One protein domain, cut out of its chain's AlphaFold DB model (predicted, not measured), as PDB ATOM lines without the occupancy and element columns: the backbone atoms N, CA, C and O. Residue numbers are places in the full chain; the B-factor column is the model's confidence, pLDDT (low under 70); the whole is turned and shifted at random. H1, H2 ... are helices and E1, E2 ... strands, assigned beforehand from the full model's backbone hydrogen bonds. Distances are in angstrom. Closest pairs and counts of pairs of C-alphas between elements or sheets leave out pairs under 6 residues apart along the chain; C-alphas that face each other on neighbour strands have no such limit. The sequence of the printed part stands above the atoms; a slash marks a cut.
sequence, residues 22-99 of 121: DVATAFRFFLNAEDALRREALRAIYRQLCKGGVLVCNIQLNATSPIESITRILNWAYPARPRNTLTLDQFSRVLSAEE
ATOM      1  N   ASP A  22      72.064   0.966 276.836       89.38
ATOM      2  CA  ASP A  22      71.609   2.345 277.055       89.38
ATOM      3  C   ASP A  22      72.771   3.341 277.025       89.38
ATOM      4  O   ASP A  22      72.598   4.494 276.641       89.38
ATOM      5  N   VAL A  23      73.971   2.898 277.411       88.62
ATOM      6  CA  VAL A  23      75.175   3.732 277.440       88.62
ATOM      7  C   VAL A  23      76.361   2.967 276.864       88.62
ATOM      8  O   VAL A  23      76.673   1.861 277.302       88.62
ATOM      9  N   ALA A  24      77.062   3.586 275.917       88.50
ATOM     10  CA  ALA A  24      78.355   3.131 275.420       88.50
ATOM     11  C   ALA A  24      79.439   4.123 275.848       88.50
ATOM     12  O   ALA A  24      79.260   5.335 275.740       88.50
ATOM     13  N   THR A  25      80.581   3.619 276.321       85.75
ATOM     14  CA  THR A  25      81.726   4.469 276.673       85.75
ATOM     15  C   THR A  25      82.938   4.128 275.817       85.75
ATOM     16  O   THR A  25      83.237   2.959 275.583       85.75
ATOM     17  N   ALA A  26      83.641   5.152 275.340       83.00
ATOM     18  CA  ALA A  26      84.858   4.993 274.552       83.00
ATOM     19  C   ALA A  26      85.965   5.897 275.101       83.00
ATOM     20  O   ALA A  26      86.062   7.082 274.773       83.00
ATOM     21  N   PHE A  27      86.812   5.328 275.960       73.44
ATOM     22  CA  PHE A  27      87.988   6.013 276.487       73.44
ATOM     23  C   PHE A  27      89.128   5.930 275.468       73.44
ATOM     24  O   PHE A  27      89.481   4.840 275.028       73.44
ATOM     25  N   ARG A  28      89.708   7.083 275.110       67.62
ATOM     26  CA  ARG A  28      90.720   7.219 274.046       67.62
ATOM     27  C   ARG A  28      90.211   6.769 272.681       67.62
ATOM     28  O   ARG A  28      90.849   5.967 272.002       67.62
ATOM     29  N   PHE A  29      89.067   7.303 272.261       70.75
ATOM     30  CA  PHE A  29      88.593   7.074 270.903       70.75
ATOM     31  C   PHE A  29      89.658   7.588 269.916       70.75
ATOM     32  O   PHE A  29      90.005   8.772 269.925       70.75
ATOM     33  N   PHE A  30      90.257   6.680 269.139       66.31
ATOM     34  CA  PHE A  30      91.449   6.967 268.340       66.31
ATOM     35  C   PHE A  30      91.113   7.904 267.174       66.31
ATOM     36  O   PHE A  30      90.805   7.463 266.073       66.31
ATOM     37  N   LEU A  31      91.223   9.216 267.398       63.56
ATOM     38  CA  LEU A  31      90.974  10.233 266.370       63.56
ATOM     39  C   LEU A  31      91.907  10.123 265.157       63.56
ATOM     40  O   LEU A  31      91.508  10.490 264.055       63.56
ATOM     41  N   ASN A  32      93.124   9.612 265.364       60.91
ATOM     42  CA  ASN A  32      94.124   9.443 264.309       60.91
ATOM     43  C   ASN A  32      93.883   8.196 263.439       60.91
ATOM     44  O   ASN A  32      94.667   7.954 262.521       60.91
ATOM     45  N   ALA A  33      92.858   7.390 263.739       68.88
ATOM     46  CA  ALA A  33      92.471   6.267 262.896       68.88
ATOM     47  C   ALA A  33      92.023   6.754 261.509       68.88
ATOM     48  O   ALA A  33      91.611   7.904 261.330       68.88
ATOM     49  N   GLU A  34      92.113   5.870 260.520       72.62
ATOM     50  CA  GLU A  34      91.580   6.126 259.185       72.62
ATOM     51  C   GLU A  34      90.088   6.499 259.258       72.62
ATOM     52  O   GLU A  34      89.345   5.953 260.079       72.62
ATOM     53  N   ASP A  35      89.645   7.440 258.416       76.81
ATOM     54  CA  ASP A  35      88.270   7.958 258.467       76.81
ATOM     55  C   ASP A  35      87.226   6.847 258.313       76.81
ATOM     56  O   ASP A  35      86.249   6.810 259.060       76.81
ATOM     57  N   ALA A  36      87.482   5.896 257.410       79.00
ATOM     58  CA  ALA A  36      86.629   4.732 257.201       79.00
ATOM     59  C   ALA A  36      86.476   3.903 258.486       79.00
ATOM     60  O   ALA A  36      85.355   3.651 258.928       79.00
ATOM     61  N   LEU A  37      87.589   3.574 259.149       79.62
ATOM     62  CA  LEU A  37      87.583   2.793 260.388       79.62
ATOM     63  C   LEU A  37      86.843   3.519 261.519       79.62
ATOM     64  O   LEU A  37      86.107   2.903 262.291       79.62
ATOM     65  N   ARG A  38      86.999   4.843 261.608       82.50
ATOM     66  CA  ARG A  38      86.276   5.669 262.582       82.50
ATOM     67  C   ARG A  38      84.767   5.611 262.359       82.50
ATOM     68  O   ARG A  38      84.023   5.424 263.322       82.50
ATOM     69  N   ARG A  39      84.314   5.767 261.115       83.50
ATOM     70  CA  ARG A  39      82.888   5.696 260.768       83.50
ATOM     71  C   ARG A  39      82.319   4.314 261.035       83.50
ATOM     72  O   ARG A  39      81.250   4.199 261.622       83.50
ATOM     73  N   GLU A  40      83.045   3.263 260.673       83.56
ATOM     74  CA  GLU A  40      82.638   1.887 260.962       83.56
ATOM     75  C   GLU A  40      82.492   1.634 262.464       83.56
ATOM     76  O   GLU A  40      81.495   1.047 262.888       83.56
ATOM     77  N   ALA A  41      83.427   2.132 263.276       84.94
ATOM     78  CA  ALA A  41      83.344   2.023 264.728       84.94
ATOM     79  C   ALA A  41      82.122   2.771 265.287       84.94
ATOM     80  O   ALA A  41      81.376   2.207 266.087       84.94
ATOM     81  N   LEU A  42      81.873   4.006 264.834       86.44
ATOM     82  CA  LEU A  42      80.696   4.782 265.240       86.44
ATOM     83  C   LEU A  42      79.391   4.085 264.842       86.44
ATOM     84  O   LEU A  42      78.501   3.952 265.676       86.44
ATOM     85  N   ARG A  43      79.300   3.549 263.620       87.25
ATOM     86  CA  ARG A  43      78.136   2.774 263.158       87.25
ATOM     87  C   ARG A  43      77.919   1.510 263.974       87.25
ATOM     88  O   ARG A  43      76.777   1.156 264.267       87.25
ATOM     89  N   ALA A  44      78.993   0.805 264.317       86.31
ATOM     90  CA  ALA A  44      78.910  -0.392 265.144       86.31
ATOM     91  C   ALA A  44      78.370  -0.061 266.542       86.31
ATOM     92  O   ALA A  44      77.497  -0.772 267.034       86.31
ATOM     93  N   ILE A  45      78.833   1.043 267.136       87.31
ATOM     94  CA  ILE A  45      78.336   1.545 268.422       87.31
ATOM     95  C   ILE A  45      76.864   1.951 268.304       87.31
ATOM     96  O   ILE A  45      76.049   1.478 269.089       87.31
ATOM     97  N   TYR A  46      76.510   2.759 267.300       87.81
ATOM     98  CA  TYR A  46      75.145   3.239 267.074       87.81
ATOM     99  C   TYR A  46      74.141   2.087 266.991       87.81
ATOM    100  O   TYR A  46      73.131   2.079 267.684       87.81
ATOM    101  N   ARG A  47      74.459   1.051 266.205       87.56
ATOM    102  CA  ARG A  47      73.603  -0.138 266.042       87.56
ATOM    103  C   ARG A  47      73.405  -0.940 267.323       87.56
ATOM    104  O   ARG A  47      72.475  -1.739 267.390       87.56
ATOM    105  N   GLN A  48      74.309  -0.793 268.285       88.75
ATOM    106  CA  GLN A  48      74.242  -1.491 269.559       88.75
ATOM    107  C   GLN A  48      73.573  -0.643 270.646       88.75
ATOM    108  O   GLN A  48      73.245  -1.179 271.701       88.75
ATOM    109  N   LEU A  49      73.354   0.652 270.409       89.38
ATOM    110  CA  LEU A  49      72.651   1.520 271.340       89.38
ATOM    111  C   LEU A  49      71.134   1.353 271.212       89.38
ATOM    112  O   LEU A  49      70.584   1.191 270.121       89.38
ATOM    113  N   CYS A  50      70.445   1.404 272.350       91.56
ATOM    114  CA  CYS A  50      68.998   1.579 272.392       91.56
ATOM    115  C   CYS A  50      68.610   2.920 271.745       91.56
ATOM    116  O   CYS A  50      69.413   3.855 271.675       91.56
ATOM    117  N   LYS A  51      67.346   3.070 271.337       87.12
ATOM    118  CA  LYS A  51      66.826   4.379 270.922       87.12
ATOM    119  C   LYS A  51      66.932   5.362 272.096       87.12
ATOM    120  O   LYS A  51      66.364   5.104 273.151       87.12
ATOM    121  N   GLY A  52      67.637   6.476 271.894       87.62
ATOM    122  CA  GLY A  52      67.928   7.450 272.954       87.62
ATOM    123  C   GLY A  52      69.104   7.068 273.863       87.62
ATOM    124  O   GLY A  52      69.339   7.747 274.857       87.62
ATOM    125  N   GLY A  53      69.835   5.997 273.536       89.25
ATOM    126  CA  GLY A  53      71.062   5.629 274.229       89.25
ATOM    127  C   GLY A  53      72.180   6.651 274.010       89.25
ATOM    128  O   GLY A  53      72.206   7.373 273.012       89.25
ATOM    129  N   VAL A  54      73.118   6.707 274.952       89.25
ATOM    130  CA  VAL A  54      74.144   7.754 275.018       89.25
ATOM    131  C   VAL A  54      75.531   7.177 274.753       89.25
ATOM    132  O   VAL A  54      75.936   6.180 275.352       89.25
ATOM    133  N   LEU A  55      76.299   7.841 273.888       88.44
ATOM    134  CA  LEU A  55      77.728   7.592 273.718       88.44
ATOM    135  C   LEU A  55      78.534   8.626 274.509       88.44
ATOM    136  O   LEU A  55      78.552   9.803 274.163       88.44
ATOM    137  N   VAL A  56      79.268   8.174 275.526       86.62
ATOM    138  CA  VAL A  56      80.253   8.995 276.242       86.62
ATOM    139  C   VAL A  56      81.640   8.648 275.717       86.62
ATOM    140  O   VAL A  56      82.204   7.601 276.041       86.62
ATOM    141  N   CYS A  57      82.212   9.512 274.889       82.31
ATOM    142  CA  CYS A  57      83.542   9.293 274.336       82.31
ATOM    143  C   CYS A  57      84.514  10.389 274.768       82.31
ATOM    144  O   CYS A  57      84.179  11.569 274.832       82.31
ATOM    145  N   ASN A  58      85.742   9.980 275.075       76.44
ATOM    146  CA  ASN A  58      86.842  10.908 275.263       76.44
ATOM    147  C   ASN A  58      87.670  10.950 273.984       76.44
ATOM    148  O   ASN A  58      88.208   9.925 273.547       76.44
ATOM    149  N   ILE A  59      87.806  12.148 273.426       71.00
ATOM    150  CA  ILE A  59      88.748  12.407 272.353       71.00
ATOM    151  C   ILE A  59      90.084  12.844 272.950       71.00
ATOM    152  O   ILE A  59      90.241  13.954 273.456       71.00
ATOM    153  N   GLN A  60      91.075  11.956 272.900       62.16
ATOM    154  CA  GLN A  60      92.431  12.341 273.261       62.16
ATOM    155  C   GLN A  60      93.022  13.114 272.082       62.16
ATOM    156  O   GLN A  60      93.533  12.532 271.125       62.16
ATOM    157  N   LEU A  61      92.915  14.442 272.138       55.78
ATOM    158  CA  LEU A  61      93.656  15.323 271.247       55.78
ATOM    159  C   LEU A  61      95.145  15.046 271.475       55.78
ATOM    160  O   LEU A  61      95.680  15.318 272.553       55.78
ATOM    161  N   ASN A  62      95.816  14.465 270.477       47.34
ATOM    162  CA  ASN A  62      97.270  14.380 270.487       47.34
ATOM    163  C   ASN A  62      97.814  15.805 270.367       47.34
ATOM    164  O   ASN A  62      97.972  16.335 269.274       47.34
ATOM    165  N   ALA A  63      98.099  16.368 271.538       44.53
ATOM    166  CA  ALA A  63      98.906  17.543 271.788       44.53
ATOM    167  C   ALA A  63      98.301  18.885 271.325       44.53
ATOM    168  O   ALA A  63      98.209  19.190 270.148       44.53
ATOM    169  N   THR A  64      98.020  19.751 272.302       43.31
ATOM    170  CA  THR A  64      98.657  21.070 272.488       43.31
ATOM    171  C   THR A  64      97.748  22.302 272.584       43.31
ATOM    172  O   THR A  64      96.866  22.581 271.781       43.31
ATOM    173  N   SER A  65      98.141  23.114 273.558       41.00
ATOM    174  CA  SER A  65      97.775  24.500 273.795       41.00
ATOM    175  C   SER A  65      98.372  25.536 272.801       41.00
ATOM    176  O   SER A  65      98.253  26.722 273.099       41.00
ATOM    177  N   PRO A  66      99.064  25.200 271.681       44.25
ATOM    178  CA  PRO A  66      99.198  26.176 270.578       44.25
ATOM    179  C   PRO A  66      99.197  25.612 269.128       44.25
ATOM    180  O   PRO A  66      99.675  26.292 268.218       44.25
ATOM    181  N   ILE A  67      98.696  24.396 268.850       53.16
ATOM    182  CA  ILE A  67      98.787  23.813 267.488       53.16
ATOM    183  C   ILE A  67      97.923  24.500 266.427       53.16
ATOM    184  O   ILE A  67      98.303  24.433 265.263       53.16
ATOM    185  N   GLU A  68      96.829  25.191 266.761       47.78
ATOM    186  CA  GLU A  68      95.962  25.814 265.739       47.78
ATOM    187  C   GLU A  68      96.689  26.864 264.881       47.78
ATOM    188  O   GLU A  68      96.472  26.957 263.671       47.78
ATOM    189  N   SER A  69      97.619  27.611 265.478       52.47
ATOM    190  CA  SER A  69      98.444  28.585 264.754       52.47
ATOM    191  C   SER A  69      99.507  27.901 263.887       52.47
ATOM    192  O   SER A  69      99.820  28.353 262.787       52.47
ATOM    193  N   ILE A  70     100.039  26.774 264.361       54.75
ATOM    194  CA  ILE A  70     101.119  26.024 263.715       54.75
ATOM    195  C   ILE A  70     100.578  25.152 262.567       54.75
ATOM    196  O   ILE A  70     101.225  25.056 261.524       54.75
ATOM    197  N   THR A  71      99.376  24.576 262.679       52.66
ATOM    198  CA  THR A  71      98.729  23.805 261.597       52.66
ATOM    199  C   THR A  71      98.345  24.670 260.412       52.66
ATOM    200  O   THR A  71      98.496  24.220 259.281       52.66
ATOM    201  N   ARG A  72      97.908  25.915 260.634       55.03
ATOM    202  CA  ARG A  72      97.599  26.851 259.541       55.03
ATOM    203  C   ARG A  72      98.842  27.172 258.704       55.03
ATOM    204  O   ARG A  72      98.765  27.189 257.479       55.03
ATOM    205  N   ILE A  73      99.991  27.341 259.363       58.84
ATOM    206  CA  ILE A  73     101.288  27.609 258.722       58.84
ATOM    207  C   ILE A  73     101.855  26.342 258.055       58.84
ATOM    208  O   ILE A  73     102.347  26.397 256.930       58.84
ATOM    209  N   LEU A  74     101.747  25.174 258.698       54.31
ATOM    210  CA  LEU A  74     102.242  23.906 258.142       54.31
ATOM    211  C   LEU A  74     101.388  23.359 256.992       54.31
ATOM    212  O   LEU A  74     101.958  22.767 256.082       54.31
ATOM    213  N   ASN A  75     100.067  23.572 256.990       53.50
ATOM    214  CA  ASN A  75      99.207  23.214 255.854       53.50
ATOM    215  C   ASN A  75      99.512  24.067 254.617       53.50
ATOM    216  O   ASN A  75      99.389  23.575 253.499       53.50
ATOM    217  N   TRP A  76      99.939  25.319 254.809       57.34
ATOM    218  CA  TRP A  76     100.427  26.161 253.717       57.34
ATOM    219  C   TRP A  76     101.793  25.690 253.191       57.34
ATOM    220  O   TRP A  76     102.015  25.684 251.984       57.34
ATOM    221  N   ALA A  77     102.690  25.238 254.075       55.62
ATOM    222  CA  ALA A  77     104.055  24.847 253.710       55.62
ATOM    223  C   ALA A  77     104.214  23.393 253.207       55.62
ATOM    224  O   ALA A  77     105.138  23.116 252.446       55.62
ATOM    225  N   TYR A  78     103.356  22.451 253.618       47.88
ATOM    226  CA  TYR A  78     103.469  21.027 253.268       47.88
ATOM    227  C   TYR A  78     102.090  20.382 253.015       47.88
ATOM    228  O   TYR A  78     101.581  19.658 253.875       47.88
ATOM    229  N   PRO A  79     101.493  20.559 251.820       52.53
ATOM    230  CA  PRO A  79     100.173  20.007 251.480       52.53
ATOM    231  C   PRO A  79     100.131  18.468 251.360       52.53
ATOM    232  O   PRO A  79      99.058  17.884 251.252       52.53
ATOM    233  N   ALA A  80     101.283  17.786 251.386       45.66
ATOM    234  CA  ALA A  80     101.408  16.365 251.047       45.66
ATOM    235  C   ALA A  80     101.175  15.376 252.209       45.66
ATOM    236  O   ALA A  80     101.244  14.165 252.000       45.66
ATOM    237  N   ARG A  81     100.941  15.843 253.444       43.72
ATOM    238  CA  ARG A  81     100.669  14.965 254.597       43.72
ATOM    239  C   ARG A  81      99.527  15.531 255.434       43.72
ATOM    240  O   ARG A  81      99.802  16.348 256.316       43.72
ATOM    241  N   PRO A  82      98.268  15.115 255.206       47.69
ATOM    242  CA  PRO A  82      97.186  15.482 256.103       47.69
ATOM    243  C   PRO A  82      97.517  14.905 257.481       47.69
ATOM    244  O   PRO A  82      97.494  13.695 257.702       47.69
ATOM    245  N   ARG A  83      97.903  15.776 258.416       48.81
ATOM    246  CA  ARG A  83      97.957  15.403 259.826       48.81
ATOM    247  C   ARG A  83      96.528  15.051 260.210       48.81
ATOM    248  O   ARG A  83      95.652  15.907 260.140       48.81
ATOM    249  N   ASN A  84      96.301  13.797 260.592       52.47
ATOM    250  CA  ASN A  84      94.988  13.260 260.954       52.47
ATOM    251  C   ASN A  84      94.541  13.756 262.350       52.47
ATOM    252  O   ASN A  84      94.008  13.009 263.163       52.47
ATOM    253  N   THR A  85      94.838  15.020 262.661       52.47
ATOM    254  CA  THR A  85      94.452  15.698 263.892       52.47
ATOM    255  C   THR A  85      93.055  16.242 263.667       52.47
ATOM    256  O   THR A  85      92.880  17.340 263.145       52.47
ATOM    257  N   LEU A  86      92.059  15.429 264.001       61.25
ATOM    258  CA  LEU A  86      90.672  15.840 263.890       61.25
ATOM    259  C   LEU A  86      90.358  16.847 265.009       61.25
ATOM    260  O   LEU A  86      90.545  16.537 266.187       61.25
ATOM    261  N   THR A  87      89.919  18.054 264.655       65.62
ATOM    262  CA  THR A  87      89.462  19.043 265.644       65.62
ATOM    263  C   THR A  87      88.139  18.595 266.268       65.62
ATOM    264  O   THR A  87      87.439  17.750 265.709       65.62
ATOM    265  N   LEU A  88      87.757  19.167 267.415       67.25
ATOM    266  CA  LEU A  88      86.452  18.864 268.011       67.25
ATOM    267  C   LEU A  88      85.300  19.212 267.058       67.25
ATOM    268  O   LEU A  88      84.378  18.422 266.927       67.25
ATOM    269  N   ASP A  89      85.380  20.339 266.343       67.94
ATOM    270  CA  ASP A  89      84.366  20.717 265.351       67.94
ATOM    271  C   ASP A  89      84.246  19.669 264.234       67.94
ATOM    272  O   ASP A  89      83.152  19.227 263.885       67.94
ATOM    273  N   GLN A  90      85.381  19.196 263.718       71.38
ATOM    274  CA  GLN A  90      85.395  18.115 262.736       71.38
ATOM    275  C   GLN A  90      84.845  16.809 263.325       71.38
ATOM    276  O   GLN A  90      84.171  16.063 262.617       71.38
ATOM    277  N   PHE A  91      85.094  16.532 264.607       74.75
ATOM    278  CA  PHE A  91      84.582  15.337 265.274       74.75
ATOM    279  C   PHE A  91      83.069  15.397 265.449       74.75
ATOM    280  O   PHE A  91      82.387  14.436 265.105       74.75
ATOM    281  N   SER A  92      82.540  16.541 265.879       76.12
ATOM    282  CA  SER A  92      81.101  16.785 265.971       76.12
ATOM    283  C   SER A  92      80.419  16.594 264.619       76.12
ATOM    284  O   SER A  92      79.389  15.934 264.550       76.12
ATOM    285  N   ARG A  93      81.027  17.059 263.520       81.44
ATOM    286  CA  ARG A  93      80.499  16.802 262.166       81.44
ATOM    287  C   ARG A  93      80.483  15.318 261.810       81.44
ATOM    288  O   ARG A  93      79.533  14.863 261.181       81.44
ATOM    289  N   VAL A  94      81.521  14.566 262.180       81.75
ATOM    290  CA  VAL A  94      81.562  13.113 261.949       81.75
ATOM    291  C   VAL A  94      80.481  12.410 262.769       81.75
ATOM    292  O   VAL A  94      79.794  11.555 262.226       81.75
ATOM    293  N   LEU A  95      80.282  12.797 264.031       84.38
ATOM    294  CA  LEU A  95      79.205  12.272 264.872       84.38
ATOM    295  C   LEU A  95      77.830  12.543 264.254       84.38
ATOM    296  O   LEU A  95      77.062  11.606 264.057       84.38
ATOM    297  N   SER A  96      77.554  13.787 263.858       84.75
ATOM    298  CA  SER A  96      76.286  14.144 263.213       84.75
ATOM    299  C   SER A  96      76.072  13.433 261.876       84.75
ATOM    300  O   SER A  96      74.943  13.082 261.546       84.75
ATOM    301  N   ALA A  97      77.141  13.171 261.116       85.75
ATOM    302  CA  ALA A  97      77.062  12.385 259.885       85.75
ATOM    303  C   ALA A  97      76.726  10.902 260.130       85.75
ATOM    304  O   ALA A  97      76.219  10.244 259.228       85.75
ATOM    305  N   GLU A  98      77.004  10.384 261.327       84.81
ATOM    306  CA  GLU A  98      76.657   9.026 261.759       84.81
ATOM    307  C   GLU A  98      75.431   9.022 262.696       84.81
ATOM    308  O   GLU A  98      75.297   8.140 263.539       84.81
ATOM    309  N   GLU A  99      74.545  10.018 262.549       87.19
ATOM    310  CA  GLU A  99      73.254  10.141 263.250       87.19
ATOM    311  C   GLU A  99      73.345  10.335 264.775       87.19
ATOM    312  O   GLU A  99      72.348  10.194 265.487       87.19
TER     313      GLU A  99
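What this domain is: This is residues 22 to 99 of the 121 residues of an uncharacterized protein of Tardiphaga robiniae (UniProt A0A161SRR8). A small body is made of a two-strand ribbon, E1 and E2, with H1 running back alongside it and H3 crossing close to H1; H2 lies far from this body, at one end of the model's long axis, and residues 76 to 82, of which 76 and 77 belong to H2, stick out free. The whole is loosely built, with few contacts between its parts. The printed part has 78 residues, with three named helices and two named strands in the order E1, H1, E2, H2, H3; the sheet has the order E1, E2 and is parallel, and the class is mixed, helices and strands. It is loose, with a radius of gyration of the C-alphas of 14.6 A, and elongated, spanning 46 by 24 by 17 A.

Where its parts are: Find C-alpha 22 at (71.609, 2.345, 277.055); from there E1 runs through residues 22 to 29, 18.7 A long. Next comes H1, residues 35 to 48, 20.2 A from first to last C-alpha. E2, residues 49 to 59, follows directly from C-alpha 49 at (72.651, 1.520, 271.340); it bends by 115 degrees at residue 52 and measures 19.5 A from end to end. Look then for H2, residues 67 to 77, 14.8 A long, and for H3, residues 88 to 97, 14.0 A long, which ends at C-alpha 97 at (77.062, 12.385, 259.885).

How they stand to each other: Begin with E1 and E2, parallel neighbours whose directions differ by 19 degrees. C-alphas 22 and 53 face each other at 4.4 A; N 24 and O 54, at 2.9 A, and N 56 and O 24, at 2.8 A, are within hydrogen-bond range. E1, H1 and E2 make a strand-helix-strand unit, two parallel neighbour strands with a helix between them in the chain, and its crossover is right-handed. The closest C-alphas of E1 and H1 are those of Ala 24 and Ile 45, 7.2 A apart. H1 and E2 are near each other, with 7 pairs of C-alphas within 10 A. H1 and H3 are close but not clearly touching, their closest C-alphas, those of Arg 39 and Val 94, 7.6 A apart; they run the same way at a steep tilt of 57 degrees. E2 and H3 are only just apart, at 8.1 A. H2 is apart from E1, H1 and H3. In H1 and H3 every O i to N i+4 pair is within hydrogen-bond range; in H2, 5 of 7 are.

The domain as a whole: The two C-alphas farthest apart are those of Cys 50 and Ala 77, at 46.0 A. The printed part runs from 22 to 99 without a cut, and no link is long. The mean pLDDT of the printed part is 70.5; look for values under 70 at residue 28, residues 30 to 33 and residues 60 to 89, with a mean of 54 in H2.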